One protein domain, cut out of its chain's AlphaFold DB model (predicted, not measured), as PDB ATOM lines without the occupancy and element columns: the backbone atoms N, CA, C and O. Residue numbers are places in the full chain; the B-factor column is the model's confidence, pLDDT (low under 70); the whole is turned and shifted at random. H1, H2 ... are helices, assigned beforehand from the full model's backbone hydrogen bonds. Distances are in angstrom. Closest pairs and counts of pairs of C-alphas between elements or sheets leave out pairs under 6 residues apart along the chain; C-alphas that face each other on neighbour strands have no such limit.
ATOM      1  N   ALA A   2      -4.551 -52.437  51.104       60.19
ATOM      2  CA  ALA A   2      -4.349 -51.364  50.111       60.19
ATOM      3  C   ALA A   2      -3.380 -50.239  50.548       60.19
ATOM      4  O   ALA A   2      -2.499 -49.857  49.786       60.19
ATOM      5  N   LYS A   3      -3.458 -49.785  51.811       67.94
ATOM      6  CA  LYS A   3      -2.559 -48.748  52.363       67.94
ATOM      7  C   LYS A   3      -1.069 -49.140  52.355       67.94
ATOM      8  O   LYS A   3      -0.224 -48.295  52.099       67.94
ATOM      9  N   ARG A   4      -0.739 -50.418  52.601       68.12
ATOM     10  CA  ARG A   4       0.659 -50.908  52.586       68.12
ATOM     11  C   ARG A   4       1.220 -50.979  51.164       68.12
ATOM     12  O   ARG A   4       2.395 -50.715  50.960       68.12
ATOM     13  N   ILE A   5       0.370 -51.299  50.191       68.44
ATOM     14  CA  ILE A   5       0.754 -51.417  48.778       68.44
ATOM     15  C   ILE A   5       1.019 -50.034  48.177       68.44
ATOM     16  O   ILE A   5       2.036 -49.846  47.519       68.44
ATOM     17  N   ALA A   6       0.156 -49.055  48.470       72.94
ATOM     18  CA  ALA A   6       0.362 -47.672  48.045       72.94
ATOM     19  C   ALA A   6       1.695 -47.103  48.566       72.94
ATOM     20  O   ALA A   6       2.418 -46.455  47.815       72.94
ATOM     21  N   LEU A   7       2.056 -47.412  49.818       76.00
ATOM     22  CA  LEU A   7       3.324 -46.997  50.422       76.00
ATOM     23  C   LEU A   7       4.542 -47.632  49.726       76.00
ATOM     24  O   LEU A   7       5.498 -46.935  49.407       76.00
ATOM     25  N   ILE A   8       4.507 -48.944  49.466       76.50
ATOM     26  CA  ILE A   8       5.604 -49.661  48.794       76.50
ATOM     27  C   ILE A   8       5.788 -49.151  47.360       76.50
ATOM     28  O   ILE A   8       6.917 -48.940  46.925       76.50
ATOM     29  N   TYR A   9       4.691 -48.906  46.641       80.94
ATOM     30  CA  TYR A   9       4.746 -48.355  45.290       80.94
ATOM     31  C   TYR A   9       5.334 -46.941  45.266       80.94
ATOM     32  O   TYR A   9       6.186 -46.649  44.430       80.94
ATOM     33  N   LEU A  10       4.929 -46.086  46.213       79.56
ATOM     34  CA  LEU A  10       5.483 -44.742  46.371       79.56
ATOM     35  C   LEU A  10       7.000 -44.792  46.607       79.56
ATOM     36  O   LEU A  10       7.742 -44.063  45.957       79.56
ATOM     37  N   LEU A  11       7.461 -45.681  47.497       82.75
ATOM     38  CA  LEU A  11       8.883 -45.850  47.809       82.75
ATOM     39  C   LEU A  11       9.683 -46.345  46.598       82.75
ATOM     40  O   LEU A  11      10.695 -45.743  46.256       82.75
ATOM     41  N   ILE A  12       9.213 -47.391  45.911       81.38
ATOM     42  CA  ILE A  12       9.888 -47.935  44.720       81.38
ATOM     43  C   ILE A  12       9.898 -46.910  43.580       81.38
ATOM     44  O   ILE A  12      10.915 -46.756  42.906       81.38
ATOM     45  N   GLY A  13       8.794 -46.188  43.376       79.81
ATOM     46  CA  GLY A  13       8.696 -45.145  42.358       79.81
ATOM     47  C   GLY A  13       9.646 -43.979  42.621       79.81
ATOM     48  O   GLY A  13      10.376 -43.578  41.718       79.81
ATOM     49  N   LEU A  14       9.703 -43.484  43.861       81.81
ATOM     50  CA  LEU A  14      10.647 -42.436  44.260       81.81
ATOM     51  C   LEU A  14      12.099 -42.900  44.101       81.81
ATOM     52  O   LEU A  14      12.885 -42.192  43.475       81.81
ATOM     53  N   SER A  15      12.441 -44.101  44.581       81.81
ATOM     54  CA  SER A  15      13.785 -44.668  44.423       81.81
ATOM     55  C   SER A  15      14.174 -44.866  42.957       81.81
ATOM     56  O   SER A  15      15.315 -44.593  42.590       81.81
ATOM     57  N   TRP A  16      13.245 -45.296  42.095       83.81
ATOM     58  CA  TRP A  16      13.498 -45.415  40.660       83.81
ATOM     59  C   TRP A  16      13.795 -44.054  40.034       83.81
ATOM     60  O   TRP A  16      14.773 -43.929  39.301       83.81
ATOM     61  N   ILE A  17      13.000 -43.026  40.342       80.69
ATOM     62  CA  ILE A  17      13.203 -41.671  39.810       80.69
ATOM     63  C   ILE A  17      14.585 -41.140  40.209       80.69
ATOM     64  O   ILE A  17      15.334 -40.686  39.343       80.69
ATOM     65  N   THR A  18      14.950 -41.246  41.489       79.81
ATOM     66  CA  THR A  18      16.195 -40.669  42.014       79.81
ATOM     67  C   THR A  18      17.437 -41.430  41.562       79.81
ATOM     68  O   THR A  18      18.370 -40.824  41.039       79.81
ATOM     69  N   ILE A  19      17.459 -42.758  41.728       81.50
ATOM     70  CA  ILE A  19      18.651 -43.575  41.450       81.50
ATOM     71  C   ILE A  19      18.917 -43.609  39.948       81.50
ATOM     72  O   ILE A  19      20.043 -43.393  39.516       81.50
ATOM     73  N   SER A  20      17.875 -43.806  39.138       80.31
ATOM     74  CA  SER A  20      18.053 -43.893  37.689       80.31
ATOM     75  C   SER A  20      18.420 -42.552  37.052       80.31
ATOM     76  O   SER A  20      19.135 -42.536  36.056       80.31
ATOM     77  N   GLY A  21      17.937 -41.426  37.596       77.94
ATOM     78  CA  GLY A  21      18.348 -40.089  37.154       77.94
ATOM     79  C   GLY A  21      19.824 -39.828  37.451       77.94
ATOM     80  O   GLY A  21      20.570 -39.424  36.562       77.94
ATOM     81  N   TRP A  22      20.260 -40.152  38.671       81.06
ATOM     82  CA  TRP A  22      21.658 -40.026  39.082       81.06
ATOM     83  C   TRP A  22      22.600 -40.918  38.255       81.06
ATOM     84  O   TRP A  22      23.603 -40.439  37.731       81.06
ATOM     85  N   SER A  23      22.251 -42.193  38.050       78.56
ATOM     86  CA  SER A  23      23.058 -43.113  37.238       78.56
ATOM     87  C   SER A  23      23.169 -42.675  35.775       78.56
ATOM     88  O   SER A  23      24.233 -42.820  35.179       78.56
ATOM     89  N   LEU A  24      22.103 -42.112  35.195       80.00
ATOM     90  CA  LEU A  24      22.137 -41.625  33.816       80.00
ATOM     91  C   LEU A  24      23.071 -40.416  33.662       80.00
ATOM     92  O   LEU A  24      23.801 -40.338  32.675       80.00
ATOM     93  N   GLN A  25      23.092 -39.510  34.647       76.56
ATOM     94  CA  GLN A  25      24.019 -38.374  34.672       76.56
ATOM     95  C   GLN A  25      25.484 -38.813  34.771       76.56
ATOM     96  O   GLN A  25      26.326 -38.271  34.058       76.56
ATOM     97  N   GLU A  26      25.806 -39.796  35.613       78.25
ATOM     98  CA  GLU A  26      27.190 -40.276  35.736       78.25
ATOM     99  C   GLU A  26      27.664 -41.049  34.495       78.25
ATOM    100  O   GLU A  26      28.784 -40.842  34.027       78.25
ATOM    101  N   ILE A  27      26.798 -41.859  33.878       76.19
ATOM    102  CA  ILE A  27      27.112 -42.541  32.608       76.19
ATOM    103  C   ILE A  27      27.286 -41.526  31.464       76.19
ATOM    104  O   ILE A  27      28.200 -41.660  30.649       76.19
ATOM    105  N   SER A  28      26.461 -40.472  31.435       71.94
ATOM    106  CA  SER A  28      26.578 -39.351  30.493       71.94
ATOM    107  C   SER A  28      27.946 -38.665  30.569       71.94
ATOM    108  O   SER A  28      28.536 -38.397  29.519       71.94
ATOM    109  N   LYS A  29      28.461 -38.419  31.782       73.88
ATOM    110  CA  LYS A  29      29.789 -37.823  31.995       73.88
ATOM    111  C   LYS A  29      30.922 -38.757  31.575       73.88
ATOM    112  O   LYS A  29      31.901 -38.290  31.005       73.88
ATOM    113  N   LEU A  30      30.801 -40.060  31.840       74.12
ATOM    114  CA  LEU A  30      31.849 -41.036  31.519       74.12
ATOM    115  C   LEU A  30      32.005 -41.300  30.013       74.12
ATOM    116  O   LEU A  30      33.104 -41.622  29.570       74.12
ATOM    117  N   GLN A  31      30.924 -41.200  29.233       74.25
ATOM    118  CA  GLN A  31      30.916 -41.562  27.807       74.25
ATOM    119  C   GLN A  31      30.806 -40.371  26.838       74.25
ATOM    120  O   GLN A  31      30.769 -40.598  25.631       74.25
ATOM    121  N   ASN A  32      30.772 -39.118  27.322       69.44
ATOM    122  CA  ASN A  32      30.591 -37.907  26.495       69.44
ATOM    123  C   ASN A  32      29.402 -38.014  25.516       69.44
ATOM    124  O   ASN A  32      29.493 -37.663  24.337       69.44
ATOM    125  N   LEU A  33      28.267 -38.523  26.003       73.06
ATOM    126  CA  LEU A  33      27.064 -38.696  25.186       73.06
ATOM    127  C   LEU A  33      26.454 -37.328  24.806       73.06
ATOM    128  O   LEU A  33      26.288 -36.477  25.686       73.06
ATOM    129  N   PRO A  34      26.074 -37.099  23.532       75.88
ATOM    130  CA  PRO A  34      25.437 -35.856  23.109       75.88
ATOM    131  C   PRO A  34      24.066 -35.663  23.772       75.88
ATOM    132  O   PRO A  34      23.331 -36.621  24.025       75.88
ATOM    133  N   THR A  35      23.699 -34.403  24.019       73.31
ATOM    134  CA  THR A  35      22.517 -34.017  24.812       73.31
ATOM    135  C   THR A  35      21.203 -34.589  24.262       73.31
ATOM    136  O   THR A  35      20.309 -34.923  25.037       73.31
ATOM    137  N   GLU A  36      21.098 -34.792  22.943       76.06
ATOM    138  CA  GLU A  36      19.922 -35.420  22.325       76.06
ATOM    139  C   GLU A  36      19.734 -36.894  22.711       76.06
ATOM    140  O   GLU A  36      18.604 -37.341  22.907       76.06
ATOM    141  N   GLN A  37      20.818 -37.662  22.858       78.25
ATOM    142  CA  GLN A  37      20.718 -39.081  23.213       78.25
ATOM    143  C   GLN A  37      20.262 -39.258  24.666       78.25
ATOM    144  O   GLN A  37      19.458 -40.142  24.957       78.25
ATOM    145  N   ILE A  38      20.700 -38.373  25.565       78.19
ATOM    146  CA  ILE A  38      20.289 -38.377  26.977       78.19
ATOM    147  C   ILE A  38      18.778 -38.147  27.094       78.19
ATOM    148  O   ILE A  38      18.101 -38.878  27.818       78.19
ATOM    149  N   PHE A  39      18.237 -37.193  26.330       78.56
ATOM    150  CA  PHE A  39      16.803 -36.906  26.320       78.56
ATOM    151  C   PHE A  39      15.971 -38.120  25.883       78.56
ATOM    152  O   PHE A  39      14.962 -38.457  26.509       78.56
ATOM    153  N   TRP A  40      16.413 -38.825  24.837       80.94
ATOM    154  CA  TRP A  40      15.745 -40.049  24.396       80.94
ATOM    155  C   TRP A  40      15.791 -41.148  25.456       80.94
ATOM    156  O   TRP A  40      14.761 -41.775  25.717       80.94
ATOM    157  N   VAL A  41      16.935 -41.363  26.111       80.94
ATOM    158  CA  VAL A  41      17.055 -42.389  27.155       80.94
ATOM    159  C   VAL A  41      16.205 -42.047  28.382       80.94
ATOM    160  O   VAL A  41      15.544 -42.938  28.918       80.94
ATOM    161  N   GLU A  42      16.119 -40.777  28.795       79.06
ATOM    162  CA  GLU A  42      15.205 -40.360  29.870       79.06
ATOM    163  C   GLU A  42      13.741 -40.667  29.544       79.06
ATOM    164  O   GLU A  42      12.996 -41.164  30.396       79.06
ATOM    165  N   ARG A  43      13.329 -40.428  28.297       80.81
ATOM    166  CA  ARG A  43      11.955 -40.675  27.854       80.81
ATOM    167  C   ARG A  43      11.635 -42.169  27.795       80.81
ATOM    168  O   ARG A  43      10.610 -42.598  28.329       80.81
ATOM    169  N   TRP A  44      12.534 -42.976  27.227       83.06
ATOM    170  CA  TRP A  44      12.396 -44.437  27.186       83.06
ATOM    171  C   TRP A  44      12.408 -45.069  28.578       83.06
ATOM    172  O   TRP A  44      11.640 -45.993  28.839       83.06
ATOM    173  N   LYS A  45      13.201 -44.529  29.504       83.06
ATOM    174  CA  LYS A  45      13.202 -44.922  30.918       83.06
ATOM    175  C   LYS A  45      11.845 -44.689  31.582       83.06
ATOM    176  O   LYS A  45      11.358 -45.555  32.311       83.06
ATOM    177  N   GLY A  46      11.226 -43.535  31.323       79.06
ATOM    178  CA  GLY A  46       9.875 -43.227  31.794       79.06
ATOM    179  C   GLY A  46       8.843 -44.219  31.253       79.06
ATOM    180  O   GLY A  46       8.067 -44.784  32.025       79.06
ATOM    181  N   TYR A  47       8.885 -44.503  29.948       84.94
ATOM    182  CA  TYR A  47       7.999 -45.493  29.327       84.94
ATOM    183  C   TYR A  47       8.208 -46.903  29.887       84.94
ATOM    184  O   TYR A  47       7.231 -47.583  30.199       84.94
ATOM    185  N   PHE A  48       9.456 -47.318  30.101       84.62
ATOM    186  CA  PHE A  48       9.776 -48.616  30.691       84.62
ATOM    187  C   PHE A  48       9.188 -48.769  32.100       84.62
ATOM    188  O   PHE A  48       8.550 -49.780  32.395       84.62
ATOM    189  N   PHE A  49       9.315 -47.748  32.953       84.56
ATOM    190  CA  PHE A  49       8.743 -47.777  34.300       84.56
ATOM    191  C   PHE A  49       7.217 -47.921  34.285       84.56
ATOM    192  O   PHE A  49       6.674 -48.755  35.010       84.56
ATOM    193  N   VAL A  50       6.513 -47.163  33.436       84.69
ATOM    194  CA  VAL A  50       5.046 -47.247  33.326       84.69
ATOM    195  C   VAL A  50       4.604 -48.629  32.839       84.69
ATOM    196  O   VAL A  50       3.662 -49.200  33.388       84.69
ATOM    197  N   ILE A  51       5.303 -49.212  31.862       85.94
ATOM    198  CA  ILE A  51       4.984 -50.549  31.340       85.94
ATOM    199  C   ILE A  51       5.171 -51.616  32.426       85.94
ATOM    200  O   ILE A  51       4.263 -52.413  32.674       85.94
ATOM    201  N   VAL A  52       6.315 -51.608  33.116       85.75
ATOM    202  CA  VAL A  52       6.630 -52.597  34.159       85.75
ATOM    203  C   VAL A  52       5.660 -52.489  35.334       85.75
ATOM    204  O   VAL A  52       5.127 -53.497  35.798       85.75
ATOM    205  N   THR A  53       5.378 -51.271  35.797       85.44
ATOM    206  CA  THR A  53       4.449 -51.048  36.914       85.44
ATOM    207  C   THR A  53       3.014 -51.443  36.567       85.44
ATOM    208  O   THR A  53       2.355 -52.100  37.375       85.44
ATOM    209  N   THR A  54       2.550 -51.148  35.350       85.56
ATOM    210  CA  THR A  54       1.226 -51.570  34.864       85.56
ATOM    211  C   THR A  54       1.110 -53.095  34.798       85.56
ATOM    212  O   THR A  54       0.111 -53.656  35.252       85.56
ATOM    213  N   LEU A  55       2.145 -53.786  34.307       87.25
ATOM    214  CA  LEU A  55       2.177 -55.250  34.246       87.25
ATOM    215  C   LEU A  55       2.105 -55.881  35.647       87.25
ATOM    216  O   LEU A  55       1.347 -56.827  35.868       87.25
ATOM    217  N   ILE A  56       2.848 -55.331  36.614       84.38
ATOM    218  CA  ILE A  56       2.830 -55.792  38.010       84.38
ATOM    219  C   ILE A  56       1.434 -55.619  38.624       84.38
ATOM    220  O   ILE A  56       0.917 -56.555  39.240       84.38
ATOM    221  N   PHE A  57       0.796 -54.458  38.434       82.56
ATOM    222  CA  PHE A  57      -0.567 -54.225  38.920       82.56
ATOM    223  C   PHE A  57      -1.582 -55.174  38.282       82.56
ATOM    224  O   PHE A  57      -2.427 -55.717  38.997       82.56
ATOM    225  N   TYR A  58      -1.476 -55.423  36.975       84.50
ATOM    226  CA  TYR A  58      -2.341 -56.365  36.268       84.50
ATOM    227  C   TYR A  58      -2.228 -57.784  36.844       84.50
ATOM    228  O   TYR A  58      -3.236 -58.370  37.239       84.50
ATOM    229  N   VAL A  59      -1.007 -58.319  36.979       83.69
ATOM    230  CA  VAL A  59      -0.770 -59.668  37.529       83.69
ATOM    231  C   VAL A  59      -1.265 -59.781  38.974       83.69
ATOM    232  O   VAL A  59      -1.843 -60.800  39.363       83.69
ATOM    233  N   PHE A  60      -1.067 -58.739  39.783       81.12
ATOM    234  CA  PHE A  60      -1.502 -58.734  41.177       81.12
ATOM    235  C   PHE A  60      -3.027 -58.696  41.318       81.12
ATOM    236  O   PHE A  60      -3.589 -59.520  42.046       81.12
ATOM    237  N   LEU A  61      -3.700 -57.782  40.607       78.62
ATOM    238  CA  LEU A  61      -5.162 -57.731  40.575       78.62
ATOM    239  C   LEU A  61      -5.716 -59.079  40.115       78.62
ATOM    240  O   LEU A  61      -6.573 -59.649  40.789       78.62
ATOM    241  N   HIS A  62      -5.146 -59.651  39.054       78.06
ATOM    242  CA  HIS A  62      -5.554 -60.959  38.554       78.06
ATOM    243  C   HIS A  62      -5.403 -62.072  39.610       78.06
ATOM    244  O   HIS A  62      -6.324 -62.864  39.792       78.06
ATOM    245  N   ARG A  63      -4.310 -62.102  40.391       79.06
ATOM    246  CA  ARG A  63      -4.124 -63.071  41.493       79.06
ATOM    247  C   ARG A  63      -5.140 -62.920  42.626       79.06
ATOM    248  O   ARG A  63      -5.637 -63.929  43.121       79.06
ATOM    249  N   VAL A  64      -5.432 -61.695  43.066       77.81
ATOM    250  CA  VAL A  64      -6.385 -61.454  44.166       77.81
ATOM    251  C   VAL A  64      -7.804 -61.835  43.745       77.81
ATOM    252  O   VAL A  64      -8.508 -62.510  44.500       77.81
ATOM    253  N   PHE A  65      -8.205 -61.470  42.524       71.25
ATOM    254  CA  PHE A  65      -9.495 -61.874  41.964       71.25
ATOM    255  C   PHE A  65      -9.585 -63.396  41.778       71.25
ATOM    256  O   PHE A  65     -10.566 -63.999  42.216       71.25
ATOM    257  N   ALA A  66      -8.540 -64.040  41.245       70.44
ATOM    258  CA  ALA A  66      -8.499 -65.495  41.083       70.44
ATOM    259  C   ALA A  66      -8.552 -66.250  42.427       70.44
ATOM    260  O   ALA A  66      -9.216 -67.281  42.533       70.44
ATOM    261  N   GLY A  67      -7.899 -65.737  43.477       70.38
ATOM    262  CA  GLY A  67      -7.923 -66.336  44.817       70.38
ATOM    263  C   GLY A  67      -9.313 -66.326  45.460       70.38
ATOM    264  O   GLY A  67      -9.745 -67.341  46.008       70.38
ATOM    265  N   LYS A  68     -10.045 -65.211  45.337       67.88
ATOM    266  CA  LYS A  68     -11.430 -65.106  45.825       67.88
ATOM    267  C   LYS A  68     -12.365 -66.042  45.052       67.88
ATOM    268  O   LYS A  68     -13.135 -66.779  45.659       67.88
ATOM    269  N   GLN A  69     -12.215 -66.094  43.729       66.12
ATOM    270  CA  GLN A  69     -13.015 -66.961  42.865       66.12
ATOM    271  C   GLN A  69     -12.785 -68.457  43.152       66.12
ATOM    272  O   GLN A  69     -13.735 -69.236  43.147       66.12
ATOM    273  N   LYS A  70     -11.545 -68.862  43.473       68.44
ATOM    274  CA  LYS A  70     -11.208 -70.247  43.841       68.44
ATOM    275  C   LYS A  70     -11.829 -70.674  45.176       68.44
ATOM    276  O   LYS A  70     -12.327 -71.792  45.270       68.44
ATOM    277  N   ASN A  71     -11.821 -69.802  46.187       70.31
ATOM    278  CA  ASN A  71     -12.410 -70.108  47.496       70.31
ATOM    279  C   ASN A  71     -13.946 -70.184  47.420       70.31
ATOM    280  O   ASN A  71     -14.545 -71.121  47.943       70.31
ATOM    281  N   ASP A  72     -14.574 -69.264  46.677       70.88
ATOM    282  CA  ASP A  72     -16.021 -69.285  46.428       70.88
ATOM    283  C   ASP A  72     -16.445 -70.547  45.656       70.88
ATOM    284  O   ASP A  72     -17.481 -71.143  45.955       70.88
ATOM    285  N   GLN A  73     -15.636 -71.002  44.690       72.75
ATOM    286  CA  GLN A  73     -15.872 -72.264  43.981       72.75
ATOM    287  C   GLN A  73     -15.689 -73.495  44.877       72.75
ATOM    288  O   GLN A  73     -16.474 -74.433  44.770       72.75
TER     289      GLN A  73
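AT A GLANCE: This is residues 2 to 73 of the 667 residues of the protein "PAS domain S-box protein" of Adhaeribacter swui (UniProt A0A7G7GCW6). Two long helices, H1 then H2, make a helical hairpin shaped as a narrow V, closed at its turn and open toward the far ends. Residues 2 to 8 of H1 and 54 to 73 of H2 stick out. The printed part has 72 residues, 69 of them in the two named helices, with no named strand; its class is all helix, and it is extended, with a radius of gyration of the C-alphas of 17.8 A and spans of 60 by 20 by 13 A.

IN THESE COORDINATES: Find C-alpha 2 at (-4.349, -51.364, 50.111); from there H1, residues 2 to 31, runs 42.9 A. H2, residues 35 to 73, runs 57.5 A to C-alpha 73 at (-15.872, -72.264, 43.981).

HOW THE PARTS SIT: Look at Ser 28 and Ile 38, whose C-alphas are the closest of H1 and H2, 7.3 A apart. The helices only just touch, with 3 pairs of C-alphas within 8 A, through residues 21 to 28 and 38 to 42 alone. They run opposite ways at a shallow tilt of 24 degrees. In both, every O i to N i+4 pair is within hydrogen-bond range.

THE WHOLE: The C-alphas farthest apart, of Asn 32 and Gln 73, are 60.4 A apart. The printed part has no cut, and its one link is tight. pLDDT is under 70 at residues 2 to 5, 32 and 68 to 70.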